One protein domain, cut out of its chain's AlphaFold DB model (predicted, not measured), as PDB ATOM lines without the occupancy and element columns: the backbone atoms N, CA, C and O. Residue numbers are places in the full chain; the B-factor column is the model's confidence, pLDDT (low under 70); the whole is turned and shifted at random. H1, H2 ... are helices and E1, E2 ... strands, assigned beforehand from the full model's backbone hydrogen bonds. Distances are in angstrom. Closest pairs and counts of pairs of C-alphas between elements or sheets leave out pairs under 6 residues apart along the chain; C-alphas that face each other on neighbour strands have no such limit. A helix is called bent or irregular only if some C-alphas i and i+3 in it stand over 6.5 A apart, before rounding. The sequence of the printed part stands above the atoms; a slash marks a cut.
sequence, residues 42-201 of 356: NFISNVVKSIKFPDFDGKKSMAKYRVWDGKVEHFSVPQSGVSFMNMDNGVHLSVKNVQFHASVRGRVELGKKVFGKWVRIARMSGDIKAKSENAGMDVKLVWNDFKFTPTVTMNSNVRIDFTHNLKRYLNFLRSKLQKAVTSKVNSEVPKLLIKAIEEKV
ATOM      1  N   ASN A  42     -13.932 -12.112 -27.311       76.81
ATOM      2  CA  ASN A  42     -14.189 -13.319 -26.517       76.81
ATOM      3  C   ASN A  42     -13.157 -14.427 -26.775       76.81
ATOM      4  O   ASN A  42     -12.704 -15.082 -25.836       76.81
ATOM      5  N   PHE A  43     -12.742 -14.610 -28.031       72.06
ATOM      6  CA  PHE A  43     -11.722 -15.594 -28.386       72.06
ATOM      7  C   PHE A  43     -10.363 -15.222 -27.781       72.06
ATOM      8  O   PHE A  43      -9.711 -16.051 -27.149       72.06
ATOM      9  N   ILE A  44      -9.980 -13.949 -27.904       69.88
ATOM     10  CA  ILE A  44      -8.722 -13.414 -27.370       69.88
ATOM     11  C   ILE A  44      -8.700 -13.533 -25.841       69.88
ATOM     12  O   ILE A  44      -7.727 -14.019 -25.264       69.88
ATOM     13  N   SER A  45      -9.801 -13.165 -25.182       73.38
ATOM     14  CA  SER A  45      -9.931 -13.235 -23.729       73.38
ATOM     15  C   SER A  45      -9.747 -14.661 -23.200       73.38
ATOM     16  O   SER A  45      -9.097 -14.846 -22.176       73.38
ATOM     17  N   ASN A  46     -10.244 -15.680 -23.908       73.56
ATOM     18  CA  ASN A  46     -10.106 -17.079 -23.486       73.56
ATOM     19  C   ASN A  46      -8.659 -17.583 -23.513       73.56
ATOM     20  O   ASN A  46      -8.271 -18.361 -22.642       73.56
ATOM     21  N   VAL A  47      -7.842 -17.115 -24.460       71.62
ATOM     22  CA  VAL A  47      -6.409 -17.445 -24.495       71.62
ATOM     23  C   VAL A  47      -5.694 -16.811 -23.304       71.62
ATOM     24  O   VAL A  47      -4.944 -17.487 -22.604       71.62
ATOM     25  N   VAL A  48      -5.972 -15.539 -23.009       74.31
ATOM     26  CA  VAL A  48      -5.335 -14.820 -21.892       74.31
ATOM     27  C   VAL A  48      -5.796 -15.357 -20.529       74.31
ATOM     28  O   VAL A  48      -5.003 -15.430 -19.592       74.31
ATOM     29  N   LYS A  49      -7.042 -15.836 -20.422       77.94
ATOM     30  CA  LYS A  49      -7.576 -16.526 -19.231       77.94
ATOM     31  C   LYS A  49      -6.782 -17.772 -18.828       77.94
ATOM     32  O   LYS A  49      -6.854 -18.174 -17.671       77.94
ATOM     33  N   SER A  50      -6.023 -18.377 -19.745       72.75
ATOM     34  CA  SER A  50      -5.177 -19.541 -19.442       72.75
ATOM     35  C   SER A  50      -3.906 -19.204 -18.646       72.75
ATOM     36  O   SER A  50      -3.255 -20.117 -18.133       72.75
ATOM     37  N   ILE A  51      -3.551 -17.917 -18.512       74.62
ATOM     38  CA  ILE A  51      -2.382 -17.480 -17.741       74.62
ATOM     39  C   ILE A  51      -2.598 -17.817 -16.265       74.62
ATOM     40  O   ILE A  51      -3.486 -17.272 -15.608       74.62
ATOM     41  N   LYS A  52      -1.744 -18.696 -15.736       73.12
ATOM     42  CA  LYS A  52      -1.711 -19.040 -14.314       73.12
ATOM     43  C   LYS A  52      -0.769 -18.105 -13.566       73.12
ATOM     44  O   LYS A  52       0.401 -17.956 -13.931       73.12
ATOM     45  N   PHE A  53      -1.266 -17.517 -12.485       75.19
ATOM     46  CA  PHE A  53      -0.442 -16.761 -11.547       75.19
ATOM     47  C   PHE A  53       0.015 -17.689 -10.417       75.19
ATOM     48  O   PHE A  53      -0.792 -18.485  -9.937       75.19
ATOM     49  N   PRO A  54       1.292 -17.624 -10.002       73.25
ATOM     50  CA  PRO A  54       1.786 -18.469  -8.925       73.25
ATOM     51  C   PRO A  54       1.131 -18.093  -7.593       73.25
ATOM     52  O   PRO A  54       0.952 -16.911  -7.289       73.25
ATOM     53  N   ASP A  55       0.831 -19.111  -6.792       84.88
ATOM     54  CA  ASP A  55       0.491 -18.938  -5.385       84.88
ATOM     55  C   ASP A  55       1.710 -18.389  -4.637       84.88
ATOM     56  O   ASP A  55       2.850 -18.777  -4.901       84.88
ATOM     57  N   PHE A  56       1.479 -17.506  -3.672       83.00
ATOM     58  CA  PHE A  56       2.528 -17.092  -2.749       83.00
ATOM     59  C   PHE A  56       1.963 -16.802  -1.369       83.00
ATOM     60  O   PHE A  56       0.840 -16.323  -1.189       83.00
ATOM     61  N   ASP A  57       2.789 -17.054  -0.371       87.44
ATOM     62  CA  ASP A  57       2.491 -16.797   1.020       87.44
ATOM     63  C   ASP A  57       3.665 -16.104   1.706       87.44
ATOM     64  O   ASP A  57       4.749 -15.908   1.150       87.44
ATOM     65  N   GLY A  58       3.413 -15.624   2.913       84.19
ATOM     66  CA  GLY A  58       4.451 -15.023   3.717       84.19
ATOM     67  C   GLY A  58       3.938 -14.553   5.060       84.19
ATOM     68  O   GLY A  58       2.756 -14.656   5.399       84.19
ATOM     69  N   LYS A  59       4.859 -14.005   5.843       82.62
ATOM     70  CA  LYS A  59       4.578 -13.479   7.171       82.62
ATOM     71  C   LYS A  59       5.298 -12.153   7.353       82.62
ATOM     72  O   LYS A  59       6.489 -12.055   7.077       82.62
ATOM     73  N   LYS A  60       4.581 -11.133   7.821       80.12
ATOM     74  CA  LYS A  60       5.163  -9.848   8.208       80.12
ATOM     75  C   LYS A  60       4.507  -9.368   9.495       80.12
ATOM     76  O   LYS A  60       3.295  -9.170   9.532       80.12
ATOM     77  N   SER A  61       5.313  -9.169  10.539       80.25
ATOM     78  CA  SER A  61       4.833  -8.786  11.874       80.25
ATOM     79  C   SER A  61       3.700  -9.720  12.347       80.25
ATOM     80  O   SER A  61       3.869 -10.941  12.328       80.25
ATOM     81  N   MET A  62       2.546  -9.166  12.723       81.62
ATOM     82  CA  MET A  62       1.352  -9.880  13.177       81.62
ATOM     83  C   MET A  62       0.525 -10.540  12.061       81.62
ATOM     84  O   MET A  62      -0.457 -11.208  12.363       81.62
ATOM     85  N   ALA A  63       0.884 -10.374  10.784       83.00
ATOM     86  CA  ALA A  63       0.085 -10.850   9.656       83.00
ATOM     87  C   ALA A  63       0.776 -11.996   8.906       83.00
ATOM     88  O   ALA A  63       1.847 -11.822   8.317       83.00
ATOM     89  N   LYS A  64       0.130 -13.163   8.867       87.69
ATOM     90  CA  LYS A  64       0.425 -14.234   7.908       87.69
ATOM     91  C   LYS A  64      -0.542 -14.101   6.734       87.69
ATOM     92  O   LYS A  64      -1.743 -13.974   6.952       87.69
ATOM     93  N   TYR A  65      -0.040 -14.101   5.506       87.25
ATOM     94  CA  TYR A  65      -0.853 -13.923   4.305       87.25
ATOM     95  C   TYR A  65      -0.630 -15.055   3.308       87.25
ATOM     96  O   TYR A  65       0.459 -15.616   3.230       87.25
ATOM     97  N   ARG A  66      -1.671 -15.367   2.537       88.94
ATOM     98  CA  ARG A  66      -1.623 -16.275   1.387       88.94
ATOM     99  C   ARG A  66      -2.428 -15.663   0.252       88.94
ATOM    100  O   ARG A  66      -3.525 -15.156   0.491       88.94
ATOM    101  N   VAL A  67      -1.897 -15.736  -0.957       85.88
ATOM    102  CA  VAL A  67      -2.561 -15.333  -2.193       85.88
ATOM    103  C   VAL A  67      -2.505 -16.504  -3.165       85.88
ATOM    104  O   VAL A  67      -1.454 -17.122  -3.314       85.88
ATOM    105  N   TRP A  68      -3.643 -16.843  -3.760       88.19
ATOM    106  CA  TRP A  68      -3.780 -18.005  -4.640       88.19
ATOM    107  C   TRP A  68      -4.889 -17.805  -5.673       88.19
ATOM    108  O   TRP A  68      -5.623 -16.815  -5.616       88.19
ATOM    109  N   ASP A  69      -5.029 -18.768  -6.589       85.75
ATOM    110  CA  ASP A  69      -6.121 -18.820  -7.582       85.75
ATOM    111  C   ASP A  69      -6.193 -17.550  -8.446       85.75
ATOM    112  O   ASP A  69      -7.250 -16.960  -8.665       85.75
ATOM    113  N   GLY A  70      -5.025 -17.075  -8.883       83.25
ATOM    114  CA  GLY A  70      -4.957 -15.918  -9.758       83.25
ATOM    115  C   GLY A  70      -5.394 -16.243 -11.174       83.25
ATOM    116  O   GLY A  70      -4.929 -17.223 -11.762       83.25
ATOM    117  N   LYS A  71      -6.231 -15.376 -11.742       85.88
ATOM    118  CA  LYS A  71      -6.741 -15.495 -13.110       85.88
ATOM    119  C   LYS A  71      -6.952 -14.130 -13.753       85.88
ATOM    120  O   LYS A  71      -7.290 -13.156 -13.081       85.88
ATOM    121  N   VAL A  72      -6.803 -14.070 -15.074       85.81
ATOM    122  CA  VAL A  72      -7.260 -12.919 -15.863       85.81
ATOM    123  C   VAL A  72      -8.760 -13.071 -16.096       85.81
ATOM    124  O   VAL A  72      -9.206 -14.092 -16.601       85.81
ATOM    125  N   GLU A  73      -9.554 -12.078 -15.720       85.31
ATOM    126  CA  GLU A  73     -11.009 -12.074 -15.906       85.31
ATOM    127  C   GLU A  73     -11.406 -11.452 -17.244       85.31
ATOM    128  O   GLU A  73     -12.294 -11.955 -17.935       85.31
ATOM    129  N   HIS A  74     -10.723 -10.371 -17.617       86.81
ATOM    130  CA  HIS A  74     -11.003  -9.601 -18.820       86.81
ATOM    131  C   HIS A  74      -9.702  -9.177 -19.496       86.81
ATOM    132  O   HIS A  74      -8.732  -8.844 -18.816       86.81
ATOM    133  N   PHE A  75      -9.700  -9.179 -20.826       85.69
ATOM    134  CA  PHE A  75      -8.617  -8.658 -21.653       85.69
ATOM    135  C   PHE A  75      -9.216  -8.081 -22.933       85.69
ATOM    136  O   PHE A  75      -9.986  -8.769 -23.608       85.69
ATOM    137  N   SER A  76      -8.854  -6.852 -23.275       86.88
ATOM    138  CA  SER A  76      -9.288  -6.191 -24.498       86.88
ATOM    139  C   SER A  76      -8.236  -5.205 -25.003       86.88
ATOM    140  O   SER A  76      -7.411  -4.675 -24.254       86.88
ATOM    141  N   VAL A  77      -8.255  -4.991 -26.315       88.44
ATOM    142  CA  VAL A  77      -7.414  -4.015 -27.005       88.44
ATOM    143  C   VAL A  77      -8.338  -3.193 -27.897       88.44
ATOM    144  O   VAL A  77      -8.996  -3.777 -28.764       88.44
ATOM    145  N   PRO A  78      -8.443  -1.870 -27.693       88.94
ATOM    146  CA  PRO A  78      -9.276  -1.036 -28.541       88.94
ATOM    147  C   PRO A  78      -8.677  -0.953 -29.945       88.94
ATOM    148  O   PRO A  78      -7.460  -0.904 -30.111       88.94
ATOM    149  N   GLN A  79      -9.540  -0.872 -30.957       87.00
ATOM    150  CA  GLN A  79      -9.127  -0.736 -32.355       87.00
ATOM    151  C   GLN A  79      -8.194   0.469 -32.569       87.00
ATOM    152  O   GLN A  79      -7.168   0.357 -33.235       87.00
ATOM    153  N   SER A  80      -8.528   1.609 -31.957       88.44
ATOM    154  CA  SER A  80      -7.736   2.843 -32.002       88.44
ATOM    155  C   SER A  80      -6.396   2.739 -31.271       88.44
ATOM    156  O   SER A  80      -5.527   3.586 -31.452       88.44
ATOM    157  N   GLY A  81      -6.221   1.708 -30.443       89.31
ATOM    158  CA  GLY A  81      -4.980   1.440 -29.733       89.31
ATOM    159  C   GLY A  81      -3.917   0.776 -30.601       89.31
ATOM    160  O   GLY A  81      -2.800   0.634 -30.123       89.31
ATOM    161  N   VAL A  82      -4.221   0.355 -31.834       92.44
ATOM    162  CA  VAL A  82      -3.273  -0.391 -32.675       92.44
ATOM    163  C   VAL A  82      -2.885   0.391 -33.922       92.44
ATOM    164  O   VAL A  82      -3.732   0.857 -34.686       92.44
ATOM    165  N   SER A  83      -1.582   0.486 -34.169       93.00
ATOM    166  CA  SER A  83      -1.037   1.119 -35.368       93.00
ATOM    167  C   SER A  83       0.204   0.399 -35.879       93.00
ATOM    168  O   SER A  83       1.027  -0.076 -35.094       93.00
ATOM    169  N   PHE A  84       0.366   0.381 -37.196       92.31
ATOM    170  CA  PHE A  84       1.621   0.040 -37.842       92.31
ATOM    171  C   PHE A  84       2.616   1.190 -37.683       92.31
ATOM    172  O   PHE A  84       2.277   2.359 -37.870       92.31
ATOM    173  N   MET A  85       3.852   0.842 -37.359       92.06
ATOM    174  CA  MET A  85       4.990   1.750 -37.327       92.06
ATOM    175  C   MET A  85       5.942   1.415 -38.471       92.06
ATOM    176  O   MET A  85       6.011   0.266 -38.911       92.06
ATOM    177  N   ASN A  86       6.656   2.424 -38.970       89.75
ATOM    178  CA  ASN A  86       7.614   2.211 -40.046       89.75
ATOM    179  C   ASN A  86       8.808   1.379 -39.554       89.75
ATOM    180  O   ASN A  86       9.329   1.619 -38.464       89.75
ATOM    181  N   MET A  87       9.222   0.411 -40.362       88.25
ATOM    182  CA  MET A  87      10.342  -0.483 -40.095       88.25
ATOM    183  C   MET A  87      10.876  -1.002 -41.429       88.25
ATOM    184  O   MET A  87      10.094  -1.442 -42.268       88.25
ATOM    185  N   ASP A  88      12.195  -0.993 -41.599       81.88
ATOM    186  CA  ASP A  88      12.816  -1.274 -42.902       81.88
ATOM    187  C   ASP A  88      12.672  -2.742 -43.340       81.88
ATOM    188  O   ASP A  88      12.575  -3.036 -44.530       81.88
ATOM    189  N   ASN A  89      12.636  -3.682 -42.389       88.12
ATOM    190  CA  ASN A  89      12.592  -5.116 -42.681       88.12
ATOM    191  C   ASN A  89      11.604  -5.880 -41.785       88.12
ATOM    192  O   ASN A  89      11.996  -6.600 -40.860       88.12
ATOM    193  N   GLY A  90      10.312  -5.734 -42.081       88.88
ATOM    194  CA  GLY A  90       9.253  -6.536 -41.480       88.88
ATOM    195  C   GLY A  90       8.069  -5.713 -40.993       88.88
ATOM    196  O   GLY A  90       7.615  -4.789 -41.665       88.88
ATOM    197  N   VAL A  91       7.525  -6.088 -39.836       92.25
ATOM    198  CA  VAL A  91       6.303  -5.483 -39.288       92.25
ATOM    199  C   VAL A  91       6.550  -4.975 -37.879       92.25
ATOM    200  O   VAL A  91       6.922  -5.747 -36.999       92.25
ATOM    201  N   HIS A  92       6.258  -3.700 -37.637       94.12
ATOM    202  CA  HIS A  92       6.260  -3.113 -36.300       94.12
ATOM    203  C   HIS A  92       4.841  -2.669 -35.933       94.12
ATOM    204  O   HIS A  92       4.233  -1.858 -36.628       94.12
ATOM    205  N   LEU A  93       4.291  -3.237 -34.859       94.19
ATOM    206  CA  LEU A  93       2.989  -2.877 -34.302       94.19
ATOM    207  C   LEU A  93       3.182  -2.174 -32.960       94.19
ATOM    208  O   LEU A  93       3.801  -2.731 -32.051       94.19
ATOM    209  N   SER A  94       2.575  -0.999 -32.820       94.50
ATOM    210  CA  SER A  94       2.375  -0.347 -31.529       94.50
ATOM    211  C   SER A  94       0.961  -0.638 -31.049       94.50
ATOM    212  O   SER A  94      -0.004  -0.391 -31.772       94.50
ATOM    213  N   VAL A  95       0.846  -1.179 -29.838       94.31
ATOM    214  CA  VAL A  95      -0.420  -1.471 -29.168       94.31
ATOM    215  C   VAL A  95      -0.478  -0.652 -27.884       94.31
ATOM    216  O   VAL A  95       0.337  -0.823 -26.983       94.31
ATOM    217  N   LYS A  96      -1.456   0.238 -27.780       93.81
ATOM    218  CA  LYS A  96      -1.685   1.143 -26.654       93.81
ATOM    219  C   LYS A  96      -3.063   0.892 -26.055       93.81
ATOM    220  O   LYS A  96      -3.934   0.305 -26.696       93.81
ATOM    221  N   ASN A  97      -3.263   1.384 -24.835       91.94
ATOM    222  CA  ASN A  97      -4.540   1.311 -24.124       91.94
ATOM    223  C   ASN A  97      -5.063  -0.127 -23.977       91.94
ATOM    224  O   ASN A  97      -6.266  -0.366 -24.054       91.94
ATOM    225  N   VAL A  98      -4.161  -1.093 -23.780       90.19
ATOM    226  CA  VAL A  98      -4.534  -2.474 -23.460       90.19
ATOM    227  C   VAL A  98      -5.235  -2.475 -22.106       90.19
ATOM    228  O   VAL A  98      -4.716  -1.931 -21.131       90.19
ATOM    229  N   GLN A  99      -6.408  -3.097 -22.039       90.06
ATOM    230  CA  GLN A  99      -7.187  -3.199 -20.814       90.06
ATOM    231  C   GLN A  99      -7.221  -4.646 -20.345       90.06
ATOM    232  O   GLN A  99      -7.610  -5.546 -21.088       90.06
ATOM    233  N   PHE A 100      -6.838  -4.885 -19.096       89.06
ATOM    234  CA  PHE A 100      -6.994  -6.187 -18.472       89.06
ATOM    235  C   PHE A 100      -7.397  -6.078 -17.009       89.06
ATOM    236  O   PHE A 100      -6.933  -5.215 -16.261       89.06
ATOM    237  N   HIS A 101      -8.252  -7.009 -16.596       89.88
ATOM    238  CA  HIS A 101      -8.640  -7.210 -15.208       89.88
ATOM    239  C   HIS A 101      -8.213  -8.607 -14.789       89.88
ATOM    240  O   HIS A 101      -8.473  -9.574 -15.502       89.88
ATOM    241  N   ALA A 102      -7.589  -8.718 -13.628       88.69
ATOM    242  CA  ALA A 102      -7.254  -9.978 -12.996       88.69
ATOM    243  C   ALA A 102      -7.805 -10.006 -11.571       88.69
ATOM    244  O   ALA A 102      -7.943  -8.972 -10.914       88.69
ATOM    245  N   SER A 103      -8.114 -11.198 -11.086       87.69
ATOM    246  CA  SER A 103      -8.505 -11.428  -9.702       87.69
ATOM    247  C   SER A 103      -7.649 -12.531  -9.104       87.69
ATOM    248  O   SER A 103      -7.249 -13.471  -9.788       87.69
ATOM    249  N   VAL A 104      -7.330 -12.379  -7.824       88.12
ATOM    250  CA  VAL A 104      -6.673 -13.395  -7.000       88.12
ATOM    251  C   VAL A 104      -7.428 -13.489  -5.678       88.12
ATOM    252  O   VAL A 104      -7.987 -12.498  -5.194       88.12
ATOM    253  N   ARG A 105      -7.415 -14.663  -5.053       87.81
ATOM    254  CA  ARG A 105      -7.951 -14.842  -3.702       87.81
ATOM    255  C   ARG A 105      -6.879 -14.521  -2.677       87.81
ATOM    256  O   ARG A 105      -5.741 -14.966  -2.799       87.81
ATOM    257  N   GLY A 106      -7.247 -13.769  -1.647       87.19
ATOM    258  CA  GLY A 106      -6.378 -13.413  -0.533       87.19
ATOM    259  C   GLY A 106      -6.901 -13.941   0.800       87.19
ATOM    260  O   GLY A 106      -8.104 -13.953   1.065       87.19
ATOM    261  N   ARG A 107      -5.980 -14.340   1.680       88.44
ATOM    262  CA  ARG A 107      -6.248 -14.675   3.084       88.44
ATOM    263  C   ARG A 107      -5.229 -14.005   3.975       88.44
ATOM    264  O   ARG A 107      -4.037 -14.028   3.673       88.44
ATOM    265  N   VAL A 108      -5.710 -13.492   5.099       87.50
ATOM    266  CA  VAL A 108      -4.889 -12.950   6.178       87.50
ATOM    267  C   VAL A 108      -5.257 -13.631   7.474       87.50
ATOM    268  O   VAL A 108      -6.431 -13.759   7.812       87.50
ATOM    269  N   GLU A 109      -4.237 -14.046   8.204       88.12
ATOM    270  CA  GLU A 109      -4.335 -14.534   9.566       88.12
ATOM    271  C   GLU A 109      -3.544 -13.580  10.456       88.12
ATOM    272  O   GLU A 109      -2.326 -13.442  10.319       88.12
ATOM    273  N   LEU A 110      -4.255 -12.899  11.350       86.00
ATOM    274  CA  LEU A 110      -3.651 -12.064  12.377       86.00
ATOM    275  C   LEU A 110      -3.296 -12.943  13.567       86.00
ATOM    276  O   LEU A 110      -4.103 -13.770  13.992       86.00
ATOM    277  N   GLY A 111      -2.099 -12.774  14.109       86.00
ATOM    278  CA  GLY A 111      -1.640 -13.545  15.250       86.00
ATOM    279  C   GLY A 111      -0.410 -12.950  15.914       86.00
ATOM    280  O   GLY A 111       0.191 -11.993  15.424       86.00
ATOM    281  N   LYS A 112      -0.031 -13.538  17.046       84.00
ATOM    282  CA  LYS A 112       1.192 -13.205  17.780       84.00
ATOM    283  C   LYS A 112       1.944 -14.491  18.099       84.00
ATOM    284  O   LYS A 112       1.354 -15.564  18.215       84.00
ATOM    285  N   LYS A 113       3.269 -14.395  18.202       79.94
ATOM    286  CA  LYS A 113       4.100 -15.506  18.671       79.94
ATOM    287  C   LYS A 113       4.053 -15.508  20.203       79.94
ATOM    288  O   LYS A 113       4.428 -14.512  20.812       79.94
ATOM    289  N   VAL A 114       3.568 -16.593  20.795       80.19
ATOM    290  CA  VAL A 114       3.479 -16.802  22.246       80.19
ATOM    291  C   VAL A 114       4.144 -18.149  22.532       80.19
ATOM    292  O   VAL A 114       3.796 -19.140  21.895       80.19
ATOM    293  N   PHE A 115       5.162 -18.174  23.397       76.94
ATOM    294  CA  PHE A 115       5.972 -19.372  23.688       76.94
ATOM    295  C   PHE A 115       6.452 -20.123  22.429       76.94
ATOM    296  O   PHE A 115       6.262 -21.326  22.274       76.94
ATOM    297  N   GLY A 116       7.001 -19.393  21.452       77.81
ATOM    298  CA  GLY A 116       7.497 -19.972  20.196       77.81
ATOM    299  C   GLY A 116       6.411 -20.399  19.193       77.81
ATOM    300  O   GLY A 116       6.691 -20.439  17.992       77.81
ATOM    301  N   LYS A 117       5.167 -20.612  19.636       81.12
ATOM    302  CA  LYS A 117       4.025 -21.011  18.802       81.12
ATOM    303  C   LYS A 117       3.249 -19.792  18.301       81.12
ATOM    304  O   LYS A 117       3.165 -18.754  18.953       81.12
ATOM    305  N   TRP A 118       2.716 -19.880  17.084       79.50
ATOM    306  CA  TRP A 118       1.899 -18.814  16.502       79.50
ATOM    307  C   TRP A 118       0.441 -18.987  16.917       79.50
ATOM    308  O   TRP A 118      -0.183 -19.978  16.547       79.50
ATOM    309  N   VAL A 119      -0.102 -18.018  17.649       82.50
ATOM    310  CA  VAL A 119      -1.503 -18.024  18.081       82.50
ATOM    311  C   VAL A 119      -2.307 -17.110  17.160       82.50
ATOM    312  O   VAL A 119      -1.987 -15.926  17.021       82.50
ATOM    313  N   ARG A 120      -3.329 -17.667  16.495       84.31
ATOM    314  CA  ARG A 120      -4.213 -16.950  15.562       84.31
ATOM    315  C   ARG A 120      -5.315 -16.221  16.333       84.31
ATOM    316  O   ARG A 120      -6.082 -16.860  17.036       84.31
ATOM    317  N   ILE A 121      -5.426 -14.914  16.123       83.25
ATOM    318  CA  ILE A 121      -6.420 -14.028  16.746       83.25
ATOM    319  C   ILE A 121      -7.614 -13.813  15.810       83.25
ATOM    320  O   ILE A 121      -8.760 -13.885  16.230       83.25
ATOM    321  N   ALA A 122      -7.362 -13.587  14.519       84.25
ATOM    322  CA  ALA A 122      -8.420 -13.361  13.539       84.25
ATOM    323  C   ALA A 122      -8.027 -13.910  12.169       84.25
ATOM    324  O   ALA A 122      -6.843 -14.033  11.842       84.25
ATOM    325  N   ARG A 123      -9.031 -14.224  11.351       85.75
ATOM    326  CA  ARG A 123      -8.846 -14.655   9.966       85.75
ATOM    327  C   ARG A 123      -9.807 -13.915   9.056       85.75
ATOM    328  O   ARG A 123     -11.000 -13.858   9.322       85.75
ATOM    329  N   MET A 124      -9.272 -13.405   7.959       85.62
ATOM    330  CA  MET A 124     -10.019 -12.693   6.932       85.62
ATOM    331  C   MET A 124      -9.690 -13.301   5.575       85.62
ATOM    332  O   MET A 124      -8.588 -13.806   5.341       85.62
ATOM    333  N   SER A 125     -10.661 -13.316   4.677       85.94
ATOM    334  CA  SER A 125     -10.485 -13.768   3.300       85.94
ATOM    335  C   SER A 125     -11.330 -12.901   2.385       85.94
ATOM    336  O   SER A 125     -12.328 -12.329   2.818       85.94
ATOM    337  N   GLY A 126     -10.908 -12.781   1.138       86.62
ATOM    338  CA  GLY A 126     -11.601 -11.971   0.154       86.62
ATOM    339  C   GLY A 126     -10.808 -11.871  -1.133       86.62
ATOM    340  O   GLY A 126      -9.670 -12.340  -1.220       86.62
ATOM    341  N   ASP A 127     -11.418 -11.237  -2.120       88.19
ATOM    342  CA  ASP A 127     -10.791 -11.056  -3.418       88.19
ATOM    343  C   ASP A 127      -9.877  -9.834  -3.416       88.19
ATOM    344  O   ASP A 127     -10.121  -8.822  -2.740       88.19
ATOM    345  N   ILE A 128      -8.821  -9.942  -4.209       88.44
ATOM    346  CA  ILE A 128      -7.924  -8.856  -4.563       88.44
ATOM    347  C   ILE A 128      -8.041  -8.699  -6.074       88.44
ATOM    348  O   ILE A 128      -7.802  -9.640  -6.832       88.44
ATOM    349  N   LYS A 129      -8.441  -7.508  -6.508       91.19
ATOM    350  CA  LYS A 129      -8.649  -7.189  -7.917       91.19
ATOM    351  C   LYS A 129      -7.465  -6.378  -8.417       91.19
ATOM    352  O   LYS A 129      -7.027  -5.439  -7.759       91.19
ATOM    353  N   ALA A 130      -6.955  -6.744  -9.577       90.38
ATOM    354  CA  ALA A 130      -5.889  -6.060 -10.279       90.38
ATOM    355  C   ALA A 130      -6.453  -5.521 -11.596       90.38
ATOM    356  O   ALA A 130      -7.013  -6.279 -12.384       90.38
ATOM    357  N   LYS A 131      -6.335  -4.217 -11.831       92.31
ATOM    358  CA  LYS A 131      -6.832  -3.563 -13.046       92.31
ATOM    359  C   LYS A 131      -5.703  -2.804 -13.719       92.31
ATOM    360  O   LYS A 131      -4.972  -2.087 -13.042       92.31
ATOM    361  N   SER A 132      -5.562  -2.942 -15.028       91.12
ATOM    362  CA  SER A 132      -4.631  -2.123 -15.800       91.12
ATOM    363  C   SER A 132      -5.049  -0.652 -15.768       91.12
ATOM    364  O   SER A 132      -6.198  -0.341 -16.079       91.12
ATOM    365  N   GLU A 133      -4.123   0.244 -15.442       88.06
ATOM    366  CA  GLU A 133      -4.325   1.694 -15.584       88.06
ATOM    367  C   GLU A 133      -3.825   2.177 -16.945       88.06
ATOM    368  O   GLU A 133      -4.520   2.886 -17.664       88.06
ATOM    369  N   ASN A 134      -2.623   1.743 -17.313       85.44
ATOM    370  CA  ASN A 134      -2.038   1.964 -18.623       85.44
ATOM    371  C   ASN A 134      -1.252   0.710 -18.982       85.44
ATOM    372  O   ASN A 134      -0.363   0.309 -18.231       85.44
ATOM    373  N   ALA A 135      -1.586   0.076 -20.096       91.62
ATOM    374  CA  ALA A 135      -0.790  -1.011 -20.623       91.62
ATOM    375  C   ALA A 135      -0.608  -0.846 -22.128       91.62
ATOM    376  O   ALA A 135      -1.526  -0.475 -22.863       91.62
ATOM    377  N   GLY A 136       0.609  -1.124 -22.566       93.81
ATOM    378  CA  GLY A 136       1.010  -1.059 -23.953       93.81
ATOM    379  C   GLY A 136       1.960  -2.196 -24.280       93.81
ATOM    380  O   GLY A 136       2.650  -2.735 -23.412       93.81
ATOM    381  N   MET A 137       1.969  -2.573 -25.545       93.62
ATOM    382  CA  MET A 137       2.807  -3.624 -26.079       93.62
ATOM    383  C   MET A 137       3.389  -3.163 -27.410       93.62
ATOM    384  O   MET A 137       2.703  -2.560 -28.232       93.62
ATOM    385  N   ASP A 138       4.657  -3.467 -27.614       95.06
ATOM    386  CA  ASP A 138       5.381  -3.225 -28.848       95.06
ATOM    387  C   ASP A 138       5.753  -4.578 -29.450       95.06
ATOM    388  O   ASP A 138       6.327  -5.430 -28.765       95.06
ATOM    389  N   VAL A 139       5.374  -4.801 -30.706       95.19
ATOM    390  CA  VAL A 139       5.609  -6.063 -31.411       95.19
ATOM    391  C   VAL A 139       6.412  -5.767 -32.664       95.19
ATOM    392  O   VAL A 139       5.896  -5.177 -33.608       95.19
ATOM    393  N   LYS A 140       7.662  -6.219 -32.692       95.75
ATOM    394  CA  LYS A 140       8.542  -6.137 -33.859       95.75
ATOM    395  C   LYS A 140       8.720  -7.522 -34.445       95.75
ATOM    396  O   LYS A 140       9.114  -8.448 -33.744       95.75
ATOM    397  N   LEU A 141       8.426  -7.676 -35.724       94.56
ATOM    398  CA  LEU A 141       8.555  -8.921 -36.464       94.56
ATOM    399  C   LEU A 141       9.597  -8.697 -37.548       94.56
ATOM    400  O   LEU A 141       9.271  -8.164 -38.606       94.56
ATOM    401  N   VAL A 142      10.843  -9.078 -37.277       94.88
ATOM    402  CA  VAL A 142      11.917  -8.974 -38.272       94.88
ATOM    403  C   VAL A 142      11.712 -10.066 -39.304       94.88
ATOM    404  O   VAL A 142      11.578 -11.238 -38.945       94.88
ATOM    405  N   TRP A 143      11.672  -9.690 -40.576       90.88
ATOM    406  CA  TRP A 143      11.514 -10.646 -41.661       90.88
ATOM    407  C   TRP A 143      12.850 -11.272 -42.070       90.88
ATOM    408  O   TRP A 143      13.844 -10.581 -42.286       90.88
ATOM    409  N   ASN A 144      12.852 -12.592 -42.230       90.75
ATOM    410  CA  ASN A 144      13.925 -13.345 -42.861       90.75
ATOM    411  C   ASN A 144      13.319 -14.513 -43.649       90.75
ATOM    412  O   ASN A 144      12.930 -15.515 -43.058       90.75
ATOM    413  N   ASP A 145      13.193 -14.354 -44.967       87.31
ATOM    414  CA  ASP A 145      12.793 -15.410 -45.910       87.31
ATOM    415  C   ASP A 145      11.612 -16.294 -45.443       87.31
ATOM    416  O   ASP A 145      11.744 -17.477 -45.119       87.31
ATOM    417  N   PHE A 146      10.420 -15.694 -45.378       86.25
ATOM    418  CA  PHE A 146       9.188 -16.358 -44.925       86.25
ATOM    419  C   PHE A 146       9.232 -16.860 -43.482       86.25
ATOM    420  O   PHE A 146       8.460 -17.732 -43.079       86.25
ATOM    421  N   LYS A 147      10.103 -16.278 -42.664       91.00
ATOM    422  CA  LYS A 147      10.138 -16.478 -41.222       91.00
ATOM    423  C   LYS A 147      10.203 -15.122 -40.536       91.00
ATOM    424  O   LYS A 147      10.999 -14.265 -40.906       91.00
ATOM    425  N   PHE A 148       9.371 -14.938 -39.521       92.88
ATOM    426  CA  PHE A 148       9.491 -13.809 -38.615       92.88
ATOM    427  C   PHE A 148      10.290 -14.207 -37.381       92.88
ATOM    428  O   PHE A 148      10.027 -15.248 -36.771       92.88
ATOM    429  N   THR A 149      11.203 -13.328 -36.983       95.94
ATOM    430  CA  THR A 149      11.806 -13.331 -35.651       95.94
ATOM    431  C   THR A 149      11.069 -12.288 -34.807       95.94
ATOM    432  O   THR A 149      11.248 -11.087 -35.035       95.94
ATOM    433  N   PRO A 150      10.185 -12.709 -33.884       94.50
ATOM    434  CA  PRO A 150       9.398 -11.788 -33.082       94.50
ATOM    435  C   PRO A 150      10.192 -11.254 -31.886       94.50
ATOM    436  O   PRO A 150      10.810 -11.999 -31.135       94.50
ATOM    437  N   THR A 151      10.105  -9.952 -31.654       96.25
ATOM    438  CA  THR A 151      10.488  -9.292 -30.408       96.25
ATOM    439  C   THR A 151       9.252  -8.593 -29.871       96.25
ATOM    440  O   THR A 151       8.697  -7.711 -30.522       96.25
ATOM    441  N   VAL A 152       8.795  -9.014 -28.695       94.00
ATOM    442  CA  VAL A 152       7.600  -8.463 -28.057       94.00
ATOM    443  C   VAL A 152       8.002  -7.875 -26.719       94.00
ATOM    444  O   VAL A 152       8.557  -8.573 -25.874       94.00
ATOM    445  N   THR A 153       7.690  -6.602 -26.515       94.31
ATOM    446  CA  THR A 153       7.862  -5.937 -25.223       94.31
ATOM    447  C   THR A 153       6.512  -5.457 -24.729       94.31
ATOM    448  O   THR A 153       5.678  -5.014 -25.513       94.31
ATOM    449  N   MET A 154       6.265  -5.576 -23.431       91.38
ATOM    450  CA  MET A 154       5.026  -5.115 -22.819       91.38
ATOM    451  C   MET A 154       5.357  -4.325 -21.566       91.38
ATOM    452  O   MET A 154       6.169  -4.750 -20.746       91.38
ATOM    453  N   ASN A 155       4.698  -3.183 -21.417       92.81
ATOM    454  CA  ASN A 155       4.731  -2.399 -20.201       92.81
ATOM    455  C   ASN A 155       3.302  -2.234 -19.691       92.81
ATOM    456  O   ASN A 155       2.390  -1.921 -20.456       92.81
ATOM    457  N   SER A 156       3.104  -2.457 -18.399       90.31
ATOM    458  CA  SER A 156       1.805  -2.327 -17.762       90.31
ATOM    459  C   SER A 156       1.940  -1.719 -16.379       90.31
ATOM    460  O   SER A 156       2.775  -2.122 -15.568       90.31
ATOM    461  N   ASN A 157       1.070  -0.762 -16.096       90.31
ATOM    462  CA  ASN A 157       0.806  -0.288 -14.758       90.31
ATOM    463  C   ASN A 157      -0.525  -0.869 -14.279       90.31
ATOM    464  O   ASN A 157      -1.509  -0.909 -15.024       90.31
ATOM    465  N   VAL A 158      -0.541  -1.340 -13.036       90.19
ATOM    466  CA  VAL A 158      -1.651  -2.095 -12.466       90.19
ATOM    467  C   VAL A 158      -2.048  -1.501 -11.130       90.19
ATOM    468  O   VAL A 158      -1.244  -1.394 -10.205       90.19
ATOM    469  N   ARG A 159      -3.332  -1.202 -10.995       91.44
ATOM    470  CA  ARG A 159      -3.956  -0.845  -9.735       91.44
ATOM    471  C   ARG A 159      -4.435  -2.090  -9.014       91.44
ATOM    472  O   ARG A 159      -5.194  -2.884  -9.563       91.44
ATOM    473  N   ILE A 160      -4.031  -2.218  -7.757       90.06
ATOM    474  CA  ILE A 160      -4.534  -3.248  -6.848       90.06
ATOM    475  C   ILE A 160      -5.633  -2.655  -5.965       90.06
ATOM    476  O   ILE A 160      -5.385  -1.696  -5.228       90.06
ATOM    477  N   ASP A 161      -6.815  -3.260  -6.017       89.31
ATOM    478  CA  ASP A 161      -7.967  -2.962  -5.176       89.31
ATOM    479  C   ASP A 161      -8.258  -4.163  -4.260       89.31
ATOM    480  O   ASP A 161      -8.453  -5.294  -4.711       89.31
ATOM    481  N   PHE A 162      -8.308  -3.917  -2.952       85.81
ATOM    482  CA  PHE A 162      -8.665  -4.923  -1.950       85.81
ATOM    483  C   PHE A 162     -10.146  -4.813  -1.584       85.81
ATOM    484  O   PHE A 162     -10.677  -3.707  -1.457       85.81
ATOM    485  N   THR A 163     -10.793  -5.949  -1.323       82.31
ATOM    486  CA  THR A 163     -12.098  -5.981  -0.641       82.31
ATOM    487  C   THR A 163     -12.027  -5.280   0.724       82.31
ATOM    488  O   THR A 163     -10.972  -5.264   1.365       82.31
ATOM    489  N   HIS A 164     -13.138  -4.677   1.176       76.38
ATOM    490  CA  HIS A 164     -13.164  -3.789   2.352       76.38
ATOM    491  C   HIS A 164     -12.527  -4.435   3.597       76.38
ATOM    492  O   HIS A 164     -11.679  -3.828   4.251       76.38
ATOM    493  N   ASN A 165     -12.821  -5.717   3.822       72.88
ATOM    494  CA  ASN A 165     -12.309  -6.504   4.947       72.88
ATOM    495  C   ASN A 165     -10.781  -6.711   4.903       72.88
ATOM    496  O   ASN A 165     -10.142  -6.857   5.939       72.88
ATOM    497  N   LEU A 166     -10.173  -6.707   3.711       73.81
ATOM    498  CA  LEU A 166      -8.732  -6.901   3.517       73.81
ATOM    499  C   LEU A 166      -7.956  -5.582   3.424       73.81
ATOM    500  O   LEU A 166      -6.764  -5.552   3.737       73.81
ATOM    501  N   LYS A 167      -8.612  -4.487   3.020       77.81
ATOM    502  CA  LYS A 167      -7.974  -3.191   2.743       77.81
ATOM    503  C   LYS A 167      -7.169  -2.664   3.933       77.81
ATOM    504  O   LYS A 167      -6.034  -2.229   3.748       77.81
ATOM    505  N   ARG A 168      -7.722  -2.745   5.149       77.31
ATOM    506  CA  ARG A 168      -7.075  -2.233   6.372       77.31
ATOM    507  C   ARG A 168      -5.771  -2.965   6.710       77.31
ATOM    508  O   ARG A 168      -4.861  -2.351   7.253       77.31
ATOM    509  N   TYR A 169      -5.664  -4.248   6.360       75.12
ATOM    510  CA  TYR A 169      -4.557  -5.107   6.791       75.12
ATOM    511  C   TYR A 169      -3.563  -5.444   5.680       75.12
ATOM    512  O   TYR A 169      -2.415  -5.744   5.984       75.12
ATOM    513  N   LEU A 170      -3.964  -5.387   4.406       76.25
ATOM    514  CA  LEU A 170      -3.114  -5.761   3.268       76.25
ATOM    515  C   LEU A 170      -2.565  -4.587   2.465       76.25
ATOM    516  O   LEU A 170      -1.835  -4.812   1.500       76.25
ATOM    517  N   ASN A 171      -2.837  -3.342   2.860       80.88
ATOM    518  CA  ASN A 171      -2.349  -2.186   2.106       80.88
ATOM    519  C   ASN A 171      -0.810  -2.168   1.977       80.88
ATOM    520  O   ASN A 171      -0.281  -1.748   0.953       80.88
ATOM    521  N   PHE A 172      -0.083  -2.721   2.955       82.00
ATOM    522  CA  PHE A 172       1.377  -2.865   2.883       82.00
ATOM    523  C   PHE A 172       1.854  -3.828   1.778       82.00
ATOM    524  O   PHE A 172       3.001  -3.739   1.345       82.00
ATOM    525  N   LEU A 173       1.004  -4.762   1.330       81.06
ATOM    526  CA  LEU A 173       1.308  -5.673   0.225       81.06
ATOM    527  C   LEU A 173       1.048  -5.039  -1.136       81.06
ATOM    528  O   LEU A 173       1.492  -5.601  -2.131       81.06
ATOM    529  N   ARG A 174       0.362  -3.892  -1.206       86.31
ATOM    530  CA  ARG A 174      -0.083  -3.290  -2.468       86.31
ATOM    531  C   ARG A 174       1.049  -3.164  -3.488       86.31
ATOM    532  O   ARG A 174       0.901  -3.640  -4.608       86.31
ATOM    533  N   SER A 175       2.195  -2.622  -3.077       86.94
ATOM    534  CA  SER A 175       3.362  -2.452  -3.953       86.94
ATOM    535  C   SER A 175       3.988  -3.786  -4.375       86.94
ATOM    536  O   SER A 175       4.377  -3.947  -5.529       86.94
ATOM    537  N   LYS A 176       4.053  -4.771  -3.468       83.81
ATOM    538  CA  LYS A 176       4.563  -6.118  -3.766       83.81
ATOM    539  C   LYS A 176       3.650  -6.847  -4.755       83.81
ATOM    540  O   LYS A 176       4.146  -7.452  -5.699       83.81
ATOM    541  N   LEU A 177       2.334  -6.754  -4.561       82.38
ATOM    542  CA  LEU A 177       1.320  -7.337  -5.441       82.38
ATOM    543  C   LEU A 177       1.344  -6.696  -6.820       82.38
ATOM    544  O   LEU A 177       1.373  -7.408  -7.815       82.38
ATOM    545  N   GLN A 178       1.394  -5.368  -6.874       87.56
ATOM    546  CA  GLN A 178       1.513  -4.627  -8.123       87.56
ATOM    547  C   GLN A 178       2.756  -5.068  -8.900       87.56
ATOM    548  O   GLN A 178       2.631  -5.490 -10.043       87.56
ATOM    549  N   LYS A 179       3.937  -5.085  -8.262       86.75
ATOM    550  CA  LYS A 179       5.181  -5.551  -8.899       86.75
ATOM    551  C   LYS A 179       5.082  -6.995  -9.396       86.75
ATOM    552  O   LYS A 179       5.524  -7.281 -10.505       86.75
ATOM    553  N   ALA A 180       4.499  -7.893  -8.600       82.56
ATOM    554  CA  ALA A 180       4.347  -9.297  -8.970       82.56
ATOM    555  C   ALA A 180       3.413  -9.481 -10.176       82.56
ATOM    556  O   ALA A 180       3.777 -10.170 -11.129       82.56
ATOM    557  N   VAL A 181       2.241  -8.836 -10.166       82.12
ATOM    558  CA  VAL A 181       1.276  -8.902 -11.274       82.12
ATOM    559  C   VAL A 181       1.862  -8.268 -12.531       82.12
ATOM    560  O   VAL A 181       1.874  -8.919 -13.573       82.12
ATOM    561  N   THR A 182       2.412  -7.054 -12.435       87.38
ATOM    562  CA  THR A 182       3.050  -6.359 -13.560       87.38
ATOM    563  C   THR A 182       4.169  -7.201 -14.172       87.38
ATOM    564  O   THR A 182       4.169  -7.424 -15.377       87.38
ATOM    565  N   SER A 183       5.091  -7.732 -13.361       86.19
ATOM    566  CA  SER A 183       6.202  -8.559 -13.857       86.19
ATOM    567  C   SER A 183       5.711  -9.841 -14.542       86.19
ATOM    568  O   SER A 183       6.193 -10.209 -15.616       86.19
ATOM    569  N   LYS A 184       4.702 -10.509 -13.968       83.50
ATOM    570  CA  LYS A 184       4.154 -11.741 -14.544       83.50
ATOM    571  C   LYS A 184       3.421 -11.477 -15.859       83.50
ATOM    572  O   LYS A 184       3.657 -12.186 -16.828       83.50
ATOM    573  N   VAL A 185       2.579 -10.445 -15.927       83.81
ATOM    574  CA  VAL A 185       1.861 -10.087 -17.161       83.81
ATOM    575  C   VAL A 185       2.839  -9.637 -18.248       83.81
ATOM    576  O   VAL A 185       2.785 -10.164 -19.358       83.81
ATOM    577  N   ASN A 186       3.787  -8.754 -17.912       89.75
ATOM    578  CA  ASN A 186       4.786  -8.244 -18.858       89.75
ATOM    579  C   ASN A 186       5.741  -9.327 -19.377       89.75
ATOM    580  O   ASN A 186       6.417  -9.094 -20.371       89.75
ATOM    581  N   SER A 187       5.823 -10.493 -18.730       88.44
ATOM    582  CA  SER A 187       6.661 -11.605 -19.191       88.44
ATOM    583  C   SER A 187       5.864 -12.717 -19.874       88.44
ATOM    584  O   SER A 187       6.313 -13.237 -20.891       88.44
ATOM    585  N   GLU A 188       4.686 -13.093 -19.368       85.31
ATOM    586  CA  GLU A 188       3.902 -14.200 -19.934       85.31
ATOM    587  C   GLU A 188       3.147 -13.814 -21.206       85.31
ATOM    588  O   GLU A 188       3.099 -14.606 -22.147       85.31
ATOM    589  N   VAL A 189       2.583 -12.602 -21.277       84.56
ATOM    590  CA  VAL A 189       1.843 -12.166 -22.472       84.56
ATOM    591  C   VAL A 189       2.769 -12.102 -23.695       84.56
ATOM    592  O   VAL A 189       2.425 -12.714 -24.712       84.56
ATOM    593  N   PRO A 190       3.971 -11.487 -23.619       90.12
ATOM    594  CA  PRO A 190       4.936 -11.552 -24.715       90.12
ATOM    595  C   PRO A 190       5.339 -12.972 -25.111       90.12
ATOM    596  O   PRO A 190       5.357 -13.279 -26.300       90.12
ATOM    597  N   LYS A 191       5.598 -13.863 -24.143       88.88
ATOM    598  CA  LYS A 191       5.957 -15.265 -24.422       88.88
ATOM    599  C   LYS A 191       4.866 -16.002 -25.194       88.88
ATOM    600  O   LYS A 191       5.172 -16.696 -26.160       88.88
ATOM    601  N   LEU A 192       3.601 -15.846 -24.797       84.00
ATOM    602  CA  LEU A 192       2.473 -16.464 -25.498       84.00
ATOM    603  C   LEU A 192       2.353 -15.948 -26.935       84.00
ATOM    604  O   LEU A 192       2.067 -16.730 -27.842       84.00
ATOM    605  N   LEU A 193       2.601 -14.654 -27.153       86.00
ATOM    606  CA  LEU A 193       2.568 -14.070 -28.490       86.00
ATOM    607  C   LEU A 193       3.729 -14.568 -29.362       86.00
ATOM    608  O   LEU A 193       3.491 -14.969 -30.501       86.00
ATOM    609  N   ILE A 194       4.953 -14.596 -28.827       88.56
ATOM    610  CA  ILE A 194       6.142 -15.145 -29.501       88.56
ATOM    611  C   ILE A 194       5.880 -16.592 -29.918       88.56
ATOM    612  O   ILE A 194       5.979 -16.919 -31.099       88.56
ATOM    613  N   LYS A 195       5.418 -17.422 -28.977       86.25
ATOM    614  CA  LYS A 195       5.080 -18.823 -29.231       86.25
ATOM    615  C   LYS A 195       4.021 -18.967 -30.325       86.25
ATOM    616  O   LYS A 195       4.163 -19.787 -31.225       86.25
ATOM    617  N   ALA A 196       2.974 -18.141 -30.301       83.44
ATOM    618  CA  ALA A 196       1.952 -18.158 -31.345       83.44
ATOM    619  C   ALA A 196       2.519 -17.794 -32.731       83.44
ATOM    620  O   ALA A 196       2.096 -18.364 -33.739       83.44
ATOM    621  N   ILE A 197       3.478 -16.870 -32.806       83.44
ATOM    622  CA  ILE A 197       4.130 -16.498 -34.068       83.44
ATOM    623  C   ILE A 197       5.009 -17.647 -34.569       83.44
ATOM    624  O   ILE A 197       4.884 -18.063 -35.722       83.44
ATOM    625  N   GLU A 198       5.830 -18.222 -33.703       86.56
ATOM    626  CA  GLU A 198       6.743 -19.306 -34.062       86.56
ATOM    627  C   GLU A 198       6.018 -20.601 -34.435       86.56
ATOM    628  O   GLU A 198       6.387 -21.242 -35.414       86.56
ATOM    629  N   GLU A 199       4.961 -20.968 -33.711       82.38
ATOM    630  CA  GLU A 199       4.276 -22.253 -33.896       82.38
ATOM    631  C   GLU A 199       3.105 -22.194 -34.878       82.38
ATOM    632  O   GLU A 199       2.694 -23.227 -35.410       82.38
ATOM    633  N   LYS A 200       2.508 -21.015 -35.099       78.00
ATOM    634  CA  LYS A 200       1.323 -20.882 -35.968       78.00
ATOM    635  C   LYS A 200       1.581 -20.032 -37.195       78.00
ATOM    636  O   LYS A 200       1.067 -20.364 -38.258       78.00
ATOM    637  N   VAL A 201       2.330 -18.938 -37.078       80.19
ATOM    638  CA  VAL A 201       2.527 -17.999 -38.193       80.19
ATOM    639  C   VAL A 201       3.660 -18.463 -39.097       80.19
ATOM    640  O   VAL A 201       3.439 -18.660 -40.290       80.19
TER     641      VAL A 201
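What this domain is: This is residues 42 to 201 of the 356 residues of an uncharacterized protein of Ancylostoma caninum (UniProt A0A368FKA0). A long, twisted antiparallel sheet curls round one long helix, H2, which lies along it and packs mostly on E7 and E6. E6 runs most of the length of this rod; the E5 and E6 hairpin makes one end, and the E3 and E4 hairpin with the E6 and E7 turn makes the other. The short helix H1 sits over E2. The printed part has 160 residues with two named helices and seven named strands; along the chain H1 comes first, the strands E1 to E7 follow, and H2 comes last; the antiparallel sheet is branched at E6, which has E4, E5 and E7 as neighbours, and the class is mixed, helices and strands. The whole is loose, with a radius of gyration of the C-alphas of 19.8 A, and spans 70 by 29 by 25 A.

How they stand to each other: H1, residues 42 to 48, is on the sheet at a height of 7.4 A, over E2, residues 63 to 76. It runs along the strands, at 25 degrees to E2 on the local plane, and the closest C-alphas of the two are those of Ser 45 and Phe 75, 5.2 A apart. E1, residues 56 to 60, is an edge strand and forms a hairpin with E2; N 58 and O 65 are 3.0 A apart, within hydrogen-bond range. On the other side of E2 is E5, residues 99 to 114, antiparallel at 175 degrees, with N 66 and O 107 at 2.9 A. E2 bends by 56 degrees at residue 69. E3, residues 82 to 85, is an edge strand in a hairpin with E4, residues 90 to 95, where N 85 and O 92 are 2.8 A apart. E6, residues 117 to 144, has E4 and E5 on one side and E7, residues 147 to 162, on the other. Its pairing is staggered: residues 117 to 131 pair with E5, 128 to 144 with E7 and 137 to 142 with E4. N 106 and O 126 are 2.8 A apart between E5 and E6, N 93 and O 139 2.8 A between E4 and E6, and N 138 and O 153 2.8 A between E6 and E7. E6 bends by 98 degrees at residue 121. E5, E6 and E7 form a meander, each strand the antiparallel neighbour of the one before. H2, residues 164 to 201, is on the sheet, which curls round it; its closest C-alphas to E7 are those of Asn 186 and Met 154, 5.1 A apart. H2 has a kink of 95 degrees near residue 172 and is irregular, with C-alphas 169 and 172 7.5 A apart. H1 and H2 are close but not clearly touching, C-alphas 48 and 189 being 7.7 A apart. E1 and E7 are apart. Every O i to N i+4 pair is within hydrogen-bond range in H1, and 26 of 34 in H2.

Where its parts are: H1 begins at C-alpha 42, (-14.189, -13.319, -26.517). E1 and the short E3 and E4 measure 13.4, 9.7 and 16.5 A from first to last C-alpha. E2 measures 35.7 A, E5 46.4 A, E6 62.9 A and E7 45.0 A. E6 runs from C-alpha 117 at (4.025, -21.011, 18.802) to C-alpha 144 at (13.925, -13.345, -42.861). H2 measures 45.7 A and ends at C-alpha 201, (2.527, -17.999, -38.193).

The domain as a whole: The two C-alphas farthest apart are those of Phe 115 and Asp 145, 70.0 A. The printed part has no cut. The link from H1 to E1 is short, with 7 residues, and the others are tight; no link is long. The mean pLDDT of the printed part is 85.9, and residue 44 is under 70 in this model.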